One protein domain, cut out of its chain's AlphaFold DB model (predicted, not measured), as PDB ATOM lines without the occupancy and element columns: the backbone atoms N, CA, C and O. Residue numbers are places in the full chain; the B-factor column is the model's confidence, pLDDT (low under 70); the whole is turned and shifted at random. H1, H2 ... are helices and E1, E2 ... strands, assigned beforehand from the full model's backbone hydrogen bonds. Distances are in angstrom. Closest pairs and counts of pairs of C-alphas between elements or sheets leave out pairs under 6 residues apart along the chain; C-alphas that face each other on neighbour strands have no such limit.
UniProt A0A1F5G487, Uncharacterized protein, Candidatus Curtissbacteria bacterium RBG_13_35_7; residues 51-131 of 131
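This is residues 51 to 131 of the 131 residues of an uncharacterized protein of Candidatus Curtissbacteria bacterium RBG_13_35_7 (UniProt A0A1F5G487). A strongly twisted sheet of four strands, only just so, has the long helix H1 laid slantwise over one face, while the stretch between E2 and E3, with the small helices H2 and H3, loops out away from H1 and comes back. The sheet and H1 make two layers, a helix layer on one face of a sheet. The printed part has 81 residues, with three named helices and four named strands in the order H1 E1 E2 H2 H3 E3 E4. The sheet's order is E1 E2 E3 E4, mixed, and the class is mixed, helices and strands. The whole is compact and rounded, with a radius of gyration of the C-alphas of 11.5 A and spans of 32 by 28 by 23 A.

Begin in the sheet: find C-alpha 79 at (211.961, 298.728, 234.866), where E1, residues 79 to 84, starts its 14.0 A. E2 takes residues 87 to 91 over 13.7 A, E3 residues 117 to 121 over 13.5 A, and E4 residues 127 to 130 over 8.1 A, ending at C-alpha 130 at (216.231, 294.600, 221.848). Look next for H1, residues 51 to 69, which runs 27.1 A from C-alpha 51 at (228.700, 289.239, 220.646). H2 is residues 98 to 101, 5.5 A long, and H3 residues 108 to 111, 5.0 A long.

Inside the sheet, E2 and E3 are parallel at 26 degrees, with N 90 and O 119 2.9 A apart. They form a strand-helix-strand unit, two parallel neighbour strands with H2 and H3 between, and its crossover is right-handed. E1 and E2 are an antiparallel hairpin at 154 degrees, with N 80 and O 89 2.8 A apart. E3 and E4 are another, at 173 degrees, with N 120 and O 129 2.9 A apart. H1 is on the sheet at a height of 8.2 A, slantwise to the strands at 46 degrees to E2 on the local plane. It lies over E2 and only just over E1, on which 3 of its C-alphas fall; its closest C-alpha pair with E1 is Lys 59 and Ile 83, 5.8 A. H3 only grazes the sheet, with residues 108 to 110; its closest C-alpha pair with E3 is Phe 110 and His 117, 7.2 A. H2 is not on the sheet, and it is apart from H1 and from H3. In H1 every O i to N i+4 pair is within hydrogen-bond range; H2 and H3 are too short for such a pair.

The two C-alphas farthest apart are those of Trp 51 and Pro 98, 33.3 A. The printed part has no cut and no long link, and it ends at Leu 131, the chain's last residue. The mean pLDDT of the printed part is 96.3, and no printed residue is under 70.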
ATOM      1  N   TRP A  51     228.146 289.434 219.298       75.81
ATOM      2  CA  TRP A  51     228.700 289.239 220.646       75.81
ATOM      3  C   TRP A  51     228.177 290.271 221.649       75.81
ATOM      4  O   TRP A  51     227.987 289.936 222.818       75.81
ATOM      5  N   ILE A  52     227.920 291.512 221.211       83.75
ATOM      6  CA  ILE A  52     227.308 292.537 222.070       83.75
ATOM      7  C   ILE A  52     225.908 292.079 222.474       83.75
ATOM      8  O   ILE A  52     225.566 292.138 223.653       83.75
ATOM      9  N   LYS A  53     225.109 291.569 221.529       89.81
ATOM     10  CA  LYS A  53     223.762 291.061 221.820       89.81
ATOM     11  C   LYS A  53     223.789 289.890 222.800       89.81
ATOM     12  O   LYS A  53     222.978 289.873 223.724       89.81
ATOM     13  N   GLU A  54     224.716 288.946 222.646       92.94
ATOM     14  CA  GLU A  54     224.858 287.819 223.576       92.94
ATOM     15  C   GLU A  54     225.222 288.275 225.001       92.94
ATOM     16  O   GLU A  54     224.562 287.862 225.959       92.94
ATOM     17  N   ASP A  55     226.207 289.166 225.153       95.06
ATOM     18  CA  ASP A  55     226.616 289.715 226.458       95.06
ATOM     19  C   ASP A  55     225.483 290.511 227.130       95.06
ATOM     20  O   ASP A  55     225.191 290.331 228.318       95.06
ATOM     21  N   ILE A  56     224.788 291.356 226.366       97.19
ATOM     22  CA  ILE A  56     223.658 292.146 226.859       97.19
ATOM     23  C   ILE A  56     222.495 291.244 227.290       97.19
ATOM     24  O   ILE A  56     221.950 291.431 228.380       97.19
ATOM     25  N   LEU A  57     222.153 290.219 226.504       96.94
ATOM     26  CA  LEU A  57     221.123 289.249 226.881       96.94
ATOM     27  C   LEU A  57     221.517 288.440 228.117       96.94
ATOM     28  O   LEU A  57     220.667 288.157 228.963       96.94
ATOM     29  N   GLN A  58     222.793 288.083 228.267       97.88
ATOM     30  CA  GLN A  58     223.271 287.427 229.478       97.88
ATOM     31  C   GLN A  58     223.051 288.324 230.704       97.88
ATOM     32  O   GLN A  58     222.489 287.871 231.703       97.88
ATOM     33  N   LYS A  59     223.434 289.603 230.624       98.38
ATOM     34  CA  LYS A  59     223.249 290.577 231.713       98.38
ATOM     35  C   LYS A  59     221.777 290.810 232.044       98.38
ATOM     36  O   LYS A  59     221.423 290.831 233.224       98.38
ATOM     37  N   ALA A  60     220.924 290.898 231.027       98.38
ATOM     38  CA  ALA A  60     219.481 291.006 231.203       98.38
ATOM     39  C   ALA A  60     218.913 289.797 231.964       98.38
ATOM     40  O   ALA A  60     218.233 289.961 232.975       98.38
ATOM     41  N   ASN A  61     219.264 288.576 231.551       98.50
ATOM     42  CA  ASN A  61     218.811 287.353 232.215       98.50
ATOM     43  C   ASN A  61     219.303 287.243 233.666       98.50
ATOM     44  O   ASN A  61     218.555 286.797 234.541       98.50
ATOM     45  N   MET A  62     220.539 287.671 233.947       98.62
ATOM     46  CA  MET A  62     221.056 287.721 235.319       98.62
ATOM     47  C   MET A  62     220.237 288.676 236.191       98.62
ATOM     48  O   MET A  62     219.819 288.289 237.284       98.62
ATOM     49  N   LEU A  63     219.977 289.898 235.711       98.69
ATOM     50  CA  LEU A  63     219.203 290.888 236.459       98.69
ATOM     51  C   LEU A  63     217.745 290.444 236.641       98.69
ATOM     52  O   LEU A  63     217.226 290.523 237.754       98.69
ATOM     53  N   TYR A  64     217.109 289.899 235.599       98.75
ATOM     54  CA  TYR A  64     215.778 289.292 235.690       98.75
ATOM     55  C   TYR A  64     215.721 288.234 236.800       98.75
ATOM     56  O   TYR A  64     214.874 288.301 237.693       98.75
ATOM     57  N   GLY A  65     216.656 287.276 236.782       98.69
ATOM     58  CA  GLY A  65     216.727 286.209 237.778       98.69
ATOM     59  C   GLY A  65     216.939 286.745 239.192       98.69
ATOM     60  O   GLY A  65     216.272 286.299 240.125       98.69
ATOM     61  N   GLN A  66     217.810 287.744 239.351       98.69
ATOM     62  CA  GLN A  66     218.019 288.427 240.624       98.69
ATOM     63  C   GLN A  66     216.715 289.057 241.141       98.69
ATOM     64  O   GLN A  66     216.298 288.754 242.257       98.69
ATOM     65  N   LYS A  67     216.035 289.880 240.332       98.50
ATOM     66  CA  LYS A  67     214.795 290.575 240.731       98.50
ATOM     67  C   LYS A  67     213.640 289.626 241.016       98.50
ATOM     68  O   LYS A  67     212.884 289.839 241.964       98.50
ATOM     69  N   LYS A  68     213.553 288.533 240.264       98.31
ATOM     70  CA  LYS A  68     212.582 287.468 240.510       98.31
ATOM     71  C   LYS A  68     212.827 286.775 241.851       98.31
ATOM     72  O   LYS A  68     211.882 286.540 242.597       98.31
ATOM     73  N   ASN A  69     214.088 286.495 242.186       98.44
ATOM     74  CA  ASN A  69     214.466 285.896 243.470       98.44
ATOM     75  C   ASN A  69     214.279 286.860 244.653       98.44
ATOM     76  O   ASN A  69     214.006 286.414 245.764       98.44
ATOM     77  N   GLU A  70     214.382 288.171 244.415       98.25
ATOM     78  CA  GLU A  70     214.028 289.226 245.379       98.25
ATOM     79  C   GLU A  70     212.506 289.336 245.608       98.25
ATOM     80  O   GLU A  70     212.071 290.032 246.525       98.25
ATOM     81  N   GLY A  71     211.686 288.640 244.812       97.94
ATOM     82  CA  GLY A  71     210.228 288.665 244.918       97.94
ATOM     83  C   GLY A  71     209.588 289.919 244.323       97.94
ATOM     84  O   GLY A  71     208.466 290.259 244.700       97.94
ATOM     85  N   LEU A  72     210.281 290.619 243.414       97.62
ATOM     86  CA  LEU A  72     209.708 291.774 242.727       97.62
ATOM     87  C   LEU A  72     208.517 291.331 241.865       97.62
ATOM     88  O   LEU A  72     208.588 290.332 241.149       97.62
ATOM     89  N   ASN A  73     207.416 292.079 241.935       97.38
ATOM     90  CA  ASN A  73     206.253 291.827 241.097       97.38
ATOM     91  C   ASN A  73     206.467 292.416 239.697       97.38
ATOM     92  O   ASN A  73     206.731 293.607 239.569       97.38
ATOM     93  N   PHE A  74     206.310 291.589 238.666       98.06
ATOM     94  CA  PHE A  74     206.480 291.969 237.263       98.06
ATOM     95  C   PHE A  74     205.167 292.335 236.559       98.06
ATOM     96  O   PHE A  74     205.210 292.829 235.438       98.06
ATOM     97  N   SER A  75     204.016 292.182 237.223       97.25
ATOM     98  CA  SER A  75     202.692 292.352 236.604       97.25
ATOM     99  C   SER A  75     202.352 293.772 236.149       97.25
ATOM    100  O   SER A  75     201.295 293.992 235.570       97.25
ATOM    101  N   SER A  76     203.171 294.763 236.498       96.94
ATOM    102  CA  SER A  76     203.013 296.147 236.042       96.94
ATOM    103  C   SER A  76     204.034 296.538 234.974       96.94
ATOM    104  O   SER A  76     204.144 297.719 234.679       96.94
ATOM    105  N   GLY A  77     204.815 295.588 234.452       96.69
ATOM    106  CA  GLY A  77     205.889 295.874 233.504       96.69
ATOM    107  C   GLY A  77     206.982 296.805 234.054       96.69
ATOM    108  O   GLY A  77     207.285 297.815 233.429       96.69
ATOM    109  N   PRO A  78     207.547 296.563 235.255       97.62
ATOM    110  CA  PRO A  78     208.515 297.487 235.832       97.62
ATOM    111  C   PRO A  78     209.873 297.448 235.120       97.62
ATOM    112  O   PRO A  78     210.390 296.385 234.773       97.62
ATOM    113  N   CYS A  79     210.526 298.603 235.076       97.19
ATOM    114  CA  CYS A  79     211.961 298.728 234.866       97.19
ATOM    115  C   CYS A  79     212.735 297.973 235.948       97.19
ATOM    116  O   CYS A  79     212.557 298.205 237.149       97.19
ATOM    117  N   LEU A  80     213.649 297.100 235.530       97.81
ATOM    118  CA  LEU A  80     214.531 296.367 236.440       97.81
ATOM    119  C   LEU A  80     215.854 297.098 236.689       97.81
ATOM    120  O   LEU A  80     216.508 296.845 237.707       97.81
ATOM    121  N   GLY A  81     216.219 298.023 235.797       96.75
ATOM    122  CA  GLY A  81     217.354 298.931 235.944       96.75
ATOM    123  C   GLY A  81     218.428 298.761 234.871       96.75
ATOM    124  O   GLY A  81     218.220 298.142 233.829       96.75
ATOM    125  N   LYS A  82     219.595 299.353 235.132       97.50
ATOM    126  CA  LYS A  82     220.738 299.386 234.215       97.50
ATOM    127  C   LYS A  82     221.456 298.034 234.163       97.50
ATOM    128  O   LYS A  82     221.790 297.475 235.206       97.50
ATOM    129  N   ILE A  83     221.732 297.540 232.955       97.56
ATOM    130  CA  ILE A  83     222.457 296.277 232.716       97.56
ATOM    131  C   ILE A  83     223.842 296.498 232.093       97.56
ATOM    132  O   ILE A  83     224.736 295.679 232.292       97.56
ATOM    133  N   ALA A  84     224.051 297.615 231.390       96.19
ATOM    134  CA  ALA A  84     225.351 298.072 230.896       96.19
ATOM    135  C   ALA A  84     225.350 299.603 230.733       96.19
ATOM    136  O   ALA A  84     224.326 300.241 230.962       96.19
ATOM    137  N   ASP A  85     226.482 300.204 230.351       94.19
ATOM    138  CA  ASP A  85     226.665 301.666 230.324       94.19
ATOM    139  C   ASP A  85     225.577 302.434 229.561       94.19
ATOM    140  O   ASP A  85     225.159 303.489 230.038       94.19
ATOM    141  N   ASP A  86     225.082 301.882 228.454       96.12
ATOM    142  CA  ASP A  86     224.054 302.492 227.598       96.12
ATOM    143  C   ASP A  86     222.781 301.629 227.487       96.12
ATOM    144  O   ASP A  86     222.013 301.781 226.545       96.12
ATOM    145  N   TRP A  87     222.574 300.691 228.428       97.88
ATOM    146  CA  TRP A  87     221.508 299.683 228.359       97.88
ATOM    147  C   TRP A  87     220.732 299.529 229.664       97.88
ATOM    148  O   TRP A  87     221.320 299.385 230.743       97.88
ATOM    149  N   VAL A  88     219.413 299.417 229.546       98.19
ATOM    150  CA  VAL A  88     218.506 299.044 230.640       98.19
ATOM    151  C   VAL A  88     217.695 297.787 230.318       98.19
ATOM    152  O   VAL A  88     217.688 297.308 229.185       98.19
ATOM    153  N   LEU A  89     217.049 297.229 231.337       98.31
ATOM    154  CA  LEU A  89     216.119 296.111 231.225       98.31
ATOM    155  C   LEU A  89     214.733 296.536 231.709       98.31
ATOM    156  O   LEU A  89     214.583 296.906 232.876       98.31
ATOM    157  N   ASP A  90     213.743 296.391 230.835       97.00
ATOM    158  CA  ASP A  90     212.325 296.596 231.117       97.00
ATOM    159  C   ASP A  90     211.558 295.267 231.050       97.00
ATOM    160  O   ASP A  90     211.913 294.348 230.302       97.00
ATOM    161  N   ILE A  91     210.497 295.168 231.849       98.38
ATOM    162  CA  ILE A  91     209.465 294.145 231.685       98.38
ATOM    163  C   ILE A  91     208.286 294.772 230.949       98.38
ATOM    164  O   ILE A  91     207.884 295.878 231.288       98.38
ATOM    165  N   ALA A  92     207.684 294.060 230.003       98.00
ATOM    166  CA  ALA A  92     206.425 294.464 229.381       98.00
ATOM    167  C   ALA A  92     205.506 293.261 229.155       98.00
ATOM    168  O   ALA A  92     205.918 292.105 229.273       98.00
ATOM    169  N   HIS A  93     204.247 293.515 228.811       98.44
ATOM    170  CA  HIS A  93     203.355 292.465 228.341       98.44
ATOM    171  C   HIS A  93     203.539 292.218 226.837       98.44
ATOM    172  O   HIS A  93     203.854 293.130 226.074       98.44
ATOM    173  N   ASP A  94     203.270 290.987 226.394       96.12
ATOM    174  CA  ASP A  94     203.146 290.640 224.976       96.12
ATOM    175  C   ASP A  94     201.811 289.900 224.733       96.12
ATOM    176  O   ASP A  94     201.664 288.743 225.150       96.12
ATOM    177  N   PRO A  95     200.793 290.545 224.120       96.50
ATOM    178  CA  PRO A  95     200.807 291.909 223.580       96.50
ATOM    179  C   PRO A  95     200.915 293.001 224.656       96.50
ATOM    180  O   PRO A  95     200.352 292.847 225.744       96.50
ATOM    181  N   ARG A  96     201.565 294.124 224.314       95.12
ATOM    182  CA  ARG A  96     201.697 295.303 225.193       95.12
ATOM    183  C   ARG A  96     200.345 295.792 225.707       95.12
ATOM    184  O   ARG A  96     199.347 295.807 224.978       95.12
ATOM    185  N   GLN A  97     200.332 296.235 226.959       97.38
ATOM    186  CA  GLN A  97     199.163 296.761 227.656       97.38
ATOM    187  C   GLN A  97     199.357 298.236 228.035       97.38
ATOM    188  O   GLN A  97     200.490 298.682 228.190       97.38
ATOM    189  N   PRO A  98     198.273 299.001 228.279       97.12
ATOM    190  CA  PRO A  98     198.383 300.414 228.661       97.12
ATOM    191  C   PRO A  98     199.232 300.680 229.913       97.12
ATOM    192  O   PRO A  98     199.797 301.761 230.042       97.12
ATOM    193  N   VAL A  99     199.326 299.706 230.825       96.88
ATOM    194  CA  VAL A  99     200.156 299.805 232.035       96.88
ATOM    195  C   VAL A  99     201.657 299.865 231.716       96.88
ATOM    196  O   VAL A  99     202.401 300.511 232.449       96.88
ATOM    197  N   ASP A 100     202.100 299.274 230.600       95.56
ATOM    198  CA  ASP A 100     203.512 299.270 230.177       95.56
ATOM    199  C   ASP A 100     203.974 300.661 229.694       95.56
ATOM    200  O   ASP A 100     205.162 300.991 229.702       95.56
ATOM    201  N   ASP A 101     203.026 301.514 229.293       94.19
ATOM    202  CA  ASP A 101     203.295 302.880 228.835       94.19
ATOM    203  C   ASP A 101     203.257 303.910 229.980       94.19
ATOM    204  O   ASP A 101     203.503 305.104 229.775       94.19
ATOM    205  N   GLU A 102     202.957 303.473 231.206       96.25
ATOM    206  CA  GLU A 102     202.958 304.351 232.367       96.25
ATOM    207  C   GLU A 102     204.387 304.768 232.743       96.25
ATOM    208  O   GLU A 102     205.295 303.956 232.919       96.25
ATOM    209  N   ALA A 103     204.582 306.072 232.939       95.00
ATOM    210  CA  ALA A 103     205.885 306.685 233.181       95.00
ATOM    211  C   ALA A 103     206.662 306.076 234.369       95.00
ATOM    212  O   ALA A 103     207.892 306.099 234.363       95.00
ATOM    213  N   GLN A 104     205.955 305.574 235.384       94.44
ATOM    214  CA  GLN A 104     206.517 304.905 236.560       94.44
ATOM    215  C   GLN A 104     207.047 303.492 236.294       94.44
ATOM    216  O   GLN A 104     207.864 303.010 237.075       94.44
ATOM    217  N   ASN A 105     206.581 302.838 235.230       95.44
ATOM    218  CA  ASN A 105     206.960 301.470 234.890       95.44
ATOM    219  C   ASN A 105     208.137 301.442 233.906       95.44
ATOM    220  O   ASN A 105     208.880 300.476 233.874       95.44
ATOM    221  N   GLN A 106     208.391 302.539 233.193       93.00
ATOM    222  CA  GLN A 106     209.516 302.669 232.266       93.00
ATOM    223  C   GLN A 106     210.806 303.122 232.954       93.00
ATOM    224  O   GLN A 106     210.785 303.967 233.857       93.00
ATOM    225  N   CYS A 107     211.958 302.651 232.473       95.38
ATOM    226  CA  CYS A 107     213.240 303.092 233.006       95.38
ATOM    227  C   CYS A 107     213.453 304.605 232.841       95.38
ATOM    228  O   CYS A 107     213.489 305.148 231.733       95.38
ATOM    229  N   GLN A 108     213.672 305.290 233.970       95.44
ATOM    230  CA  GLN A 108     213.908 306.735 234.004       95.44
ATOM    231  C   GLN A 108     215.117 307.147 233.152       95.44
ATOM    232  O   GLN A 108     215.072 308.189 232.500       95.44
ATOM    233  N   ASP A 109     216.181 306.339 233.135       95.69
ATOM    234  CA  ASP A 109     217.382 306.637 232.351       95.69
ATOM    235  C   ASP A 109     217.110 306.627 230.845       95.69
ATOM    236  O   ASP A 109     217.598 307.509 230.142       95.69
ATOM    237  N   PHE A 110     216.287 305.697 230.359       94.88
ATOM    238  CA  PHE A 110     215.904 305.648 228.949       94.88
ATOM    239  C   PHE A 110     214.977 306.818 228.602       94.88
ATOM    240  O   PHE A 110     215.225 307.564 227.658       94.88
ATOM    241  N   ARG A 111     213.968 307.077 229.446       94.50
ATOM    242  CA  ARG A 111     213.046 308.214 229.274       94.50
ATOM    243  C   ARG A 111     213.744 309.576 229.238       94.50
ATOM    244  O   ARG A 111     213.284 310.476 228.540       94.50
ATOM    245  N   ASN A 112     214.818 309.737 230.007       95.31
ATOM    246  CA  ASN A 112     215.587 310.979 230.065       95.31
ATOM    247  C   ASN A 112     216.687 311.064 228.991       95.31
ATOM    248  O   ASN A 112     217.315 312.114 228.871       95.31
ATOM    249  N   GLY A 113     216.933 309.990 228.230       94.88
ATOM    250  CA  GLY A 113     218.012 309.912 227.239       94.88
ATOM    251  C   GLY A 113     219.413 309.742 227.840       94.88
ATOM    252  O   GLY A 113     220.400 310.025 227.169       94.88
ATOM    253  N   ASN A 114     219.513 309.304 229.100       95.88
ATOM    254  CA  ASN A 114     220.788 308.948 229.737       95.88
ATOM    255  C   ASN A 114     221.337 307.618 229.209       95.88
ATOM    256  O   ASN A 114     222.540 307.378 229.295       95.88
ATOM    257  N   VAL A 115     220.441 306.754 228.727       96.62
ATOM    258  CA  VAL A 115     220.760 305.545 227.969       96.62
ATOM    259  C   VAL A 115     219.941 305.522 226.682       96.62
ATOM    260  O   VAL A 115     218.838 306.073 226.643       96.62
ATOM    261  N   GLN A 116     220.468 304.881 225.646       96.31
ATOM    262  CA  GLN A 116     219.858 304.820 224.317       96.31
ATOM    263  C   GLN A 116     219.280 303.452 223.974       96.31
ATOM    264  O   GLN A 116     218.532 303.355 223.003       96.31
ATOM    265  N   HIS A 117     219.606 302.425 224.761       96.62
ATOM    266  CA  HIS A 117     219.225 301.055 224.463       96.62
ATOM    267  C   HIS A 117     218.498 300.373 225.617       96.62
ATOM    268  O   HIS A 117     218.703 300.684 226.798       96.62
ATOM    269  N   PHE A 118     217.661 299.400 225.277       96.56
ATOM    270  CA  PHE A 118     216.958 298.578 226.247       96.56
ATOM    271  C   PHE A 118     216.695 297.160 225.737       96.56
ATOM    272  O   PHE A 118     216.536 296.896 224.544       96.56
ATOM    273  N   VAL A 119     216.644 296.230 226.685       98.06
ATOM    274  CA  VAL A 119     216.105 294.883 226.487       98.06
ATOM    275  C   VAL A 119     214.728 294.844 227.128       98.06
ATOM    276  O   VAL A 119     214.581 295.239 228.282       98.06
ATOM    277  N   GLU A 120     213.737 294.340 226.404       97.62
ATOM    278  CA  GLU A 120     212.380 294.148 226.911       97.62
ATOM    279  C   GLU A 120     212.092 292.649 227.018       97.62
ATOM    280  O   GLU A 120     212.178 291.913 226.027       97.62
ATOM    281  N   LEU A 121     211.781 292.190 228.230       98.50
ATOM    282  CA  LEU A 121     211.365 290.815 228.502       98.50
ATOM    283  C   LEU A 121     209.893 290.778 228.915       98.50
ATOM    284  O   LEU A 121     209.381 291.725 229.503       98.50
ATOM    285  N   ASP A 122     209.227 289.653 228.678       98.38
ATOM    286  CA  ASP A 122     207.918 289.405 229.271       98.38
ATOM    287  C   ASP A 122     208.030 289.039 230.764       98.38
ATOM    288  O   ASP A 122     209.108 288.767 231.306       98.38
ATOM    289  N   GLU A 123     206.890 288.959 231.453       98.06
ATOM    290  CA  GLU A 123     206.825 288.583 232.874       98.06
ATOM    291  C   GLU A 123     207.483 287.218 233.178       98.06
ATOM    292  O   GLU A 123     207.938 286.941 234.296       98.06
ATOM    293  N   LYS A 124     207.557 286.332 232.180       98.06
ATOM    294  CA  LYS A 124     208.138 284.988 232.278       98.06
ATOM    295  C   LYS A 124     209.629 284.964 231.922       98.06
ATOM    296  O   LYS A 124     210.249 283.918 232.116       98.06
ATOM    297  N   GLY A 125     210.200 286.092 231.503       97.69
ATOM    298  CA  GLY A 125     211.597 286.235 231.103       97.69
ATOM    299  C   GLY A 125     211.857 285.879 229.639       97.69
ATOM    300  O   GLY A 125     213.009 285.663 229.271       97.69
ATOM    301  N   ASN A 126     210.821 285.776 228.803       98.38
ATOM    302  CA  ASN A 126     210.995 285.595 227.364       98.38
ATOM    303  C   ASN A 126     211.357 286.931 226.715       98.38
ATOM    304  O   ASN A 126     210.812 287.968 227.082       98.38
ATOM    305  N   LEU A 127     212.255 286.905 225.734       97.88
ATOM    306  CA  LEU A 127     212.641 288.103 224.998       97.88
ATOM    307  C   LEU A 127     211.494 288.600 224.113       97.88
ATOM    308  O   LEU A 127     211.022 287.849 223.261       97.88
ATOM    309  N   ILE A 128     211.117 289.869 224.282       97.12
ATOM    310  CA  ILE A 128     210.204 290.582 223.381       97.12
ATOM    311  C   ILE A 128     211.034 291.301 222.315       97.12
ATOM    312  O   ILE A 128     210.893 291.026 221.124       97.12
ATOM    313  N   GLN A 129     211.940 292.194 222.732       95.75
ATOM    314  CA  GLN A 129     212.759 292.981 221.808       95.75
ATOM    315  C   GLN A 129     214.060 293.502 222.431       95.75
ATOM    316  O   GLN A 129     214.239 293.522 223.648       95.75
ATOM    317  N   ILE A 130     214.967 293.922 221.549       94.81
ATOM    318  CA  ILE A 130     216.231 294.600 221.848       94.81
ATOM    319  C   ILE A 130     216.285 295.818 220.922       94.81
ATOM    320  O   ILE A 130     216.185 295.640 219.704       94.81
ATOM    321  N   LEU A 131     216.429 297.019 221.481       89.00
ATOM    322  CA  LEU A 131     216.479 298.293 220.752       89.00
ATOM    323  C   LEU A 131     217.635 299.152 221.258       89.00
ATOM    324  O   LEU A 131     217.869 299.133 222.482       89.00
TER     325      LEU A 131